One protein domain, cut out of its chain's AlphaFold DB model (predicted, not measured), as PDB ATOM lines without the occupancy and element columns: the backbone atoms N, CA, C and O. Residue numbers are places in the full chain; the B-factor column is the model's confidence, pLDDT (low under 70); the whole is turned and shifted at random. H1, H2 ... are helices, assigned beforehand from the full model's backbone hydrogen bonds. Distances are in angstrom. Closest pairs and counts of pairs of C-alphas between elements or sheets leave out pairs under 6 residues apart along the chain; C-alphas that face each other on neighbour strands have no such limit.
ATOM      1  N   THR A   2      30.580  34.301 -30.475       86.25
ATOM      2  CA  THR A   2      31.131  34.690 -29.167       86.25
ATOM      3  C   THR A   2      32.653  34.523 -29.126       86.25
ATOM      4  O   THR A   2      33.226  33.757 -29.902       86.25
ATOM      5  N   ILE A   3      33.332  35.210 -28.202       81.25
ATOM      6  CA  ILE A   3      34.785  35.058 -27.987       81.25
ATOM      7  C   ILE A   3      35.145  33.585 -27.741       81.25
ATOM      8  O   ILE A   3      36.094  33.069 -28.322       81.25
ATOM      9  N   ARG A   4      34.320  32.873 -26.964       70.69
ATOM     10  CA  ARG A   4      34.480  31.438 -26.697       70.69
ATOM     11  C   ARG A   4      34.425  30.591 -27.973       70.69
ATOM     12  O   ARG A   4      35.236  29.686 -28.131       70.69
ATOM     13  N   GLN A   5      33.522  30.909 -28.902       79.94
ATOM     14  CA  GLN A   5      33.444  30.228 -30.198       79.94
ATOM     15  C   GLN A   5      34.685  30.502 -31.062       79.94
ATOM     16  O   GLN A   5      35.233  29.570 -31.639       79.94
ATOM     17  N   LYS A   6      35.183  31.746 -31.099       76.25
ATOM     18  CA  LYS A   6      36.414  32.093 -31.834       76.25
ATOM     19  C   LYS A   6      37.642  31.363 -31.276       76.25
ATOM     20  O   LYS A   6      38.434  30.828 -32.046       76.25
ATOM     21  N   VAL A   7      37.771  31.293 -29.950       79.50
ATOM     22  CA  VAL A   7      38.853  30.557 -29.273       79.50
ATOM     23  C   VAL A   7      38.789  29.063 -29.584       79.50
ATOM     24  O   VAL A   7      39.824  28.463 -29.861       79.50
ATOM     25  N   ASN A   8      37.595  28.464 -29.579       80.88
ATOM     26  CA  ASN A   8      37.440  27.051 -29.922       80.88
ATOM     27  C   ASN A   8      37.860  26.772 -31.370       80.88
ATOM     28  O   ASN A   8      38.634  25.856 -31.594       80.88
ATOM     29  N   ILE A   9      37.484  27.625 -32.328       87.12
ATOM     30  CA  ILE A   9      37.889  27.464 -33.737       87.12
ATOM     31  C   ILE A   9      39.407  27.528 -33.910       87.12
ATOM     32  O   ILE A   9      39.974  26.765 -34.688       87.12
ATOM     33  N   VAL A  10      40.079  28.439 -33.201       80.25
ATOM     34  CA  VAL A  10      41.545  28.532 -33.250       80.25
ATOM     35  C   VAL A  10      42.185  27.287 -32.636       80.25
ATOM     36  O   VAL A  10      43.114  26.744 -33.222       80.25
ATOM     37  N   LYS A  11      41.669  26.799 -31.502       73.50
ATOM     38  CA  LYS A  11      42.140  25.551 -30.880       73.50
ATOM     39  C   LYS A  11      41.947  24.347 -31.794       73.50
ATOM     40  O   LYS A  11      42.866  23.550 -31.925       73.50
ATOM     41  N   ASP A  12      40.798  24.244 -32.448       81.62
ATOM     42  CA  ASP A  12      40.504  23.154 -33.375       81.62
ATOM     43  C   ASP A  12      41.452  23.200 -34.574       81.62
ATOM     44  O   ASP A  12      42.062  22.190 -34.907       81.62
ATOM     45  N   LYS A  13      41.681  24.386 -35.156       78.81
ATOM     46  CA  LYS A  13      42.659  24.557 -36.239       78.81
ATOM     47  C   LYS A  13      44.081  24.195 -35.814       78.81
ATOM     48  O   LYS A  13      44.771  23.522 -36.572       78.81
ATOM     49  N   LEU A  14      44.521  24.625 -34.629       75.06
ATOM     50  CA  LEU A  14      45.846  24.280 -34.103       75.06
ATOM     51  C   LEU A  14      45.982  22.771 -33.882       75.06
ATOM     52  O   LEU A  14      46.960  22.182 -34.327       75.06
ATOM     53  N   ASN A  15      44.968  22.134 -33.294       76.19
ATOM     54  CA  ASN A  15      44.946  20.685 -33.102       76.19
ATOM     55  C   ASN A  15      45.011  19.925 -34.434       76.19
ATOM     56  O   ASN A  15      45.726  18.929 -34.522       76.19
ATOM     57  N   THR A  16      44.299  20.387 -35.467       79.50
ATOM     58  CA  THR A  16      44.359  19.786 -36.807       79.50
ATOM     59  C   THR A  16      45.751  19.930 -37.417       79.50
ATOM     60  O   THR A  16      46.315  18.948 -37.885       79.50
ATOM     61  N   VAL A  17      46.347  21.125 -37.352       80.25
ATOM     62  CA  VAL A  17      47.702  21.368 -37.876       80.25
ATOM     63  C   VAL A  17      48.741  20.506 -37.155       80.25
ATOM     64  O   VAL A  17      49.594  19.900 -37.807       80.25
ATOM     65  N   ASP A  18      48.659  20.399 -35.829       79.50
ATOM     66  CA  ASP A  18      49.558  19.555 -35.038       79.50
ATOM     67  C   ASP A  18      49.361  18.066 -35.341       79.50
ATOM     68  O   ASP A  18      50.342  17.324 -35.436       79.50
ATOM     69  N   ALA A  19      48.117  17.620 -35.551       76.25
ATOM     70  CA  ALA A  19      47.813  16.250 -35.952       76.25
ATOM     71  C   ALA A  19      48.370  15.923 -37.347       76.25
ATOM     72  O   ALA A  19      49.018  14.888 -37.512       76.25
ATOM     73  N   ASP A  20      48.202  16.818 -38.322       77.94
ATOM     74  CA  ASP A  20      48.705  16.643 -39.688       77.94
ATOM     75  C   ASP A  20      50.234  16.655 -39.740       77.94
ATOM     76  O   ASP A  20      50.848  15.882 -40.480       77.94
ATOM     77  N   ASN A  21      50.868  17.533 -38.961       78.00
ATOM     78  CA  ASN A  21      52.322  17.580 -38.833       78.00
ATOM     79  C   ASN A  21      52.850  16.324 -38.138       78.00
ATOM     80  O   ASN A  21      53.855  15.757 -38.566       78.00
ATOM     81  N   TRP A  22      52.174  15.859 -37.088       74.00
ATOM     82  CA  TRP A  22      52.533  14.626 -36.398       74.00
ATOM     83  C   TRP A  22      52.412  13.405 -37.316       74.00
ATOM     84  O   TRP A  22      53.361  12.627 -37.392       74.00
ATOM     85  N   LEU A  23      51.306  13.268 -38.059       72.12
ATOM     86  CA  LEU A  23      51.117  12.200 -39.045       72.12
ATOM     87  C   LEU A  23      52.231  12.239 -40.091       72.12
ATOM     88  O   LEU A  23      52.921  11.240 -40.293       72.12
ATOM     89  N   ARG A  24      52.486  13.411 -40.684       72.56
ATOM     90  CA  ARG A  24      53.595  13.589 -41.629       72.56
ATOM     91  C   ARG A  24      54.922  13.146 -41.022       72.56
ATOM     92  O   ARG A  24      55.604  12.337 -41.633       72.56
ATOM     93  N   ASN A  25      55.256  13.574 -39.807       70.19
ATOM     94  CA  ASN A  25      56.508  13.209 -39.139       70.19
ATOM     95  C   ASN A  25      56.628  11.709 -38.827       70.19
ATOM     96  O   ASN A  25      57.703  11.139 -39.001       70.19
ATOM     97  N   VAL A  26      55.547  11.052 -38.401       65.19
ATOM     98  CA  VAL A  26      55.528   9.597 -38.151       65.19
ATOM     99  C   VAL A  26      55.726   8.808 -39.451       65.19
ATOM    100  O   VAL A  26      56.321   7.725 -39.430       65.19
ATOM    101  N   HIS A  27      55.281   9.357 -40.583       67.12
ATOM    102  CA  HIS A  27      55.422   8.764 -41.913       67.12
ATOM    103  C   HIS A  27      56.658   9.244 -42.706       67.12
ATOM    104  O   HIS A  27      56.962   8.664 -43.741       67.12
ATOM    105  N   ASN A  28      57.433  10.212 -42.199       65.56
ATOM    106  CA  ASN A  28      58.588  10.826 -42.879       65.56
ATOM    107  C   ASN A  28      59.913  10.041 -42.727       65.56
ATOM    108  O   ASN A  28      61.002  10.615 -42.800       65.56
ATOM    109  N   ASP A  29      59.864   8.731 -42.475       60.03
ATOM    110  CA  ASP A  29      61.085   7.920 -42.560       60.03
ATOM    111  C   ASP A  29      61.406   7.714 -44.043       60.03
ATOM    112  O   ASP A  29      60.531   7.296 -44.799       60.03
ATOM    113  N   ARG A  30      62.623   8.090 -44.451       54.38
ATOM    114  CA  ARG A  30      63.083   8.248 -45.845       54.38
ATOM    115  C   ARG A  30      62.432   7.236 -46.812       54.38
ATOM    116  O   ARG A  30      62.914   6.118 -46.953       54.38
ATOM    117  N   ASN A  31      61.370   7.678 -47.492       49.47
ATOM    118  CA  ASN A  31      60.713   7.079 -48.660       49.47
ATOM    119  C   ASN A  31      60.321   5.586 -48.601       49.47
ATOM    120  O   ASN A  31      60.652   4.843 -49.522       49.47
ATOM    121  N   CYS A  32      59.516   5.156 -47.624       52.56
ATOM    122  CA  CYS A  32      58.566   4.058 -47.875       52.56
ATOM    123  C   CYS A  32      57.401   4.003 -46.870       52.56
ATOM    124  O   CYS A  32      57.551   4.312 -45.682       52.56
ATOM    125  N   GLU A  33      56.244   3.501 -47.328       49.41
ATOM    126  CA  GLU A  33      55.121   3.091 -46.459       49.41
ATOM    127  C   GLU A  33      55.575   2.100 -45.363       49.41
ATOM    128  O   GLU A  33      55.020   2.083 -44.263       49.41
ATOM    129  N   ASN A  34      56.685   1.391 -45.605       50.66
ATOM    130  CA  ASN A  34      57.326   0.417 -44.718       50.66
ATOM    131  C   ASN A  34      58.569   0.944 -43.972       50.66
ATOM    132  O   ASN A  34      59.449   0.159 -43.620       50.66
ATOM    133  N   GLY A  35      58.659   2.259 -43.744       58.66
ATOM    134  CA  GLY A  35      59.749   2.882 -42.984       58.66
ATOM    135  C   GLY A  35      60.065   2.136 -41.680       58.66
ATOM    136  O   GLY A  35      59.170   1.734 -40.936       58.66
ATOM    137  N   ASN A  36      61.354   1.918 -41.427       58.34
ATOM    138  CA  ASN A  36      61.843   1.029 -40.371       58.34
ATOM    139  C   ASN A  36      61.809   1.660 -38.978       58.34
ATOM    140  O   ASN A  36      61.916   0.935 -37.987       58.34
ATOM    141  N   LYS A  37      61.712   2.989 -38.900       56.84
ATOM    142  CA  LYS A  37      61.523   3.732 -37.657       56.84
ATOM    143  C   LYS A  37      60.029   3.866 -37.411       56.84
ATOM    144  O   LYS A  37      59.312   4.378 -38.268       56.84
ATOM    145  N   LEU A  38      59.565   3.450 -36.232       61.16
ATOM    146  CA  LEU A  38      58.163   3.565 -35.812       61.16
ATOM    147  C   LEU A  38      57.190   2.603 -36.524       61.16
ATOM    148  O   LEU A  38      55.978   2.807 -36.439       61.16
ATOM    149  N   ARG A  39      57.667   1.533 -37.182       66.31
ATOM    150  CA  ARG A  39      56.813   0.532 -37.862       66.31
ATOM    151  C   ARG A  39      55.737  -0.035 -36.934       66.31
ATOM    152  O   ARG A  39      54.559  -0.049 -37.278       66.31
ATOM    153  N   THR A  40      56.138  -0.434 -35.730       63.62
ATOM    154  CA  THR A  40      55.229  -0.938 -34.691       63.62
ATOM    155  C   THR A  40      54.282   0.159 -34.201       63.62
ATOM    156  O   THR A  40      53.104  -0.077 -33.953       63.62
ATOM    157  N   PHE A  41      54.757   1.401 -34.107       65.50
ATOM    158  CA  PHE A  41      53.946   2.527 -33.653       65.50
ATOM    159  C   PHE A  41      52.826   2.877 -34.649       65.50
ATOM    160  O   PHE A  41      51.697   3.112 -34.220       65.50
ATOM    161  N   ARG A  42      53.099   2.822 -35.961       67.31
ATOM    162  CA  ARG A  42      52.107   3.056 -37.030       67.31
ATOM    163  C   ARG A  42      50.927   2.078 -36.980       67.31
ATOM    164  O   ARG A  42      49.815   2.477 -37.303       67.31
ATOM    165  N   GLN A  43      51.135   0.841 -36.522       66.12
ATOM    166  CA  GLN A  43      50.062  -0.160 -36.426       66.12
ATOM    167  C   GLN A  43      48.979   0.196 -35.394       66.12
ATOM    168  O   GLN A  43      47.829  -0.200 -35.555       66.12
ATOM    169  N   TYR A  44      49.322   0.939 -34.335       63.97
ATOM    170  CA  TYR A  44      48.419   1.153 -33.192       63.97
ATOM    171  C   TYR A  44      48.141   2.629 -32.875       63.97
ATOM    172  O   TYR A  44      47.372   2.931 -31.959       63.97
ATOM    173  N   LYS A  45      48.778   3.572 -33.579       67.25
ATOM    174  CA  LYS A  45      48.625   5.015 -33.349       67.25
ATOM    175  C   LYS A  45      48.089   5.712 -34.585       67.25
ATOM    176  O   LYS A  45      48.837   6.262 -35.376       67.25
ATOM    177  N   SER A  46      46.765   5.730 -34.678       67.56
ATOM    178  CA  SER A  46      46.003   6.430 -35.715       67.56
ATOM    179  C   SER A  46      45.671   7.886 -35.366       67.56
ATOM    180  O   SER A  46      45.186   8.622 -36.216       67.56
ATOM    181  N   TYR A  47      45.914   8.321 -34.124       69.69
ATOM    182  CA  TYR A  47      45.512   9.640 -33.628       69.69
ATOM    183  C   TYR A  47      46.535  10.263 -32.661       69.69
ATOM    184  O   TYR A  47      47.289   9.570 -31.959       69.69
ATOM    185  N   LEU A  48      46.508  11.593 -32.559       73.00
ATOM    186  CA  LEU A  48      47.323  12.364 -31.623       73.00
ATOM    187  C   LEU A  48      46.702  12.337 -30.216       73.00
ATOM    188  O   LEU A  48      45.920  13.206 -29.841       73.00
ATOM    189  N   GLN A  49      47.043  11.326 -29.414       72.62
ATOM    190  CA  GLN A  49      46.679  11.304 -27.991       72.62
ATOM    191  C   GLN A  49      47.705  10.541 -27.130       72.62
ATOM    192  O   GLN A  49      48.445   9.691 -27.655       72.62
ATOM    193  N   PRO A  50      47.751  10.779 -25.800       73.75
ATOM    194  CA  PRO A  50      48.562   9.984 -24.881       73.75
ATOM    195  C   PRO A  50      48.241   8.492 -25.013       73.75
ATOM    196  O   PRO A  50      47.084   8.098 -25.114       73.75
TER     197      PRO A  50
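AT A GLANCE: This is residues 2 to 50 of the 243 residues of an uncharacterized protein of Mytilus galloprovincialis (UniProt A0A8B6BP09). Picture a hook: one long helix, H1, makes the shaft, and beyond its last residue the chain folds back through a loop to a short helix, H2, near that end. Residues 2 to 14 stick out free and make much of the length. The printed part has 49 residues, 31 of them in H1 and then H2, with no named strand: all helix. It is only just extended, close to loose, with a radius of gyration of the C-alphas of 14.6 A and spans of 47 by 20 by 11 A.

IN THESE COORDINATES: Find C-alpha 3 at (34.785, 35.058, -27.987); from there H1, residues 3 to 27, runs 36.2 A. H2, residues 39 to 44, covers 9.6 A and ends at C-alpha 44, (48.419, 1.153, -33.192).

HOW THE PARTS SIT: Look at Val 26 and Arg 42: their C-alphas, 7.5 A apart, are the closest of H1 and H2, which are close but not clearly touching. The helices run opposite ways at a steep tilt of 39 degrees. In H1 every O i to N i+4 pair is within hydrogen-bond range; in H2 0 of 2 are, beside 3 of 3 O i to N i+3 pairs.

THE WHOLE: The C-alphas of Thr 2 and Asn 36 are farthest apart, 46.9 A. The printed part has no cut, and the link from H1 to H2, 11 residues, is long. Check the B-factor column at residues 26 to 47, where pLDDT is under 70.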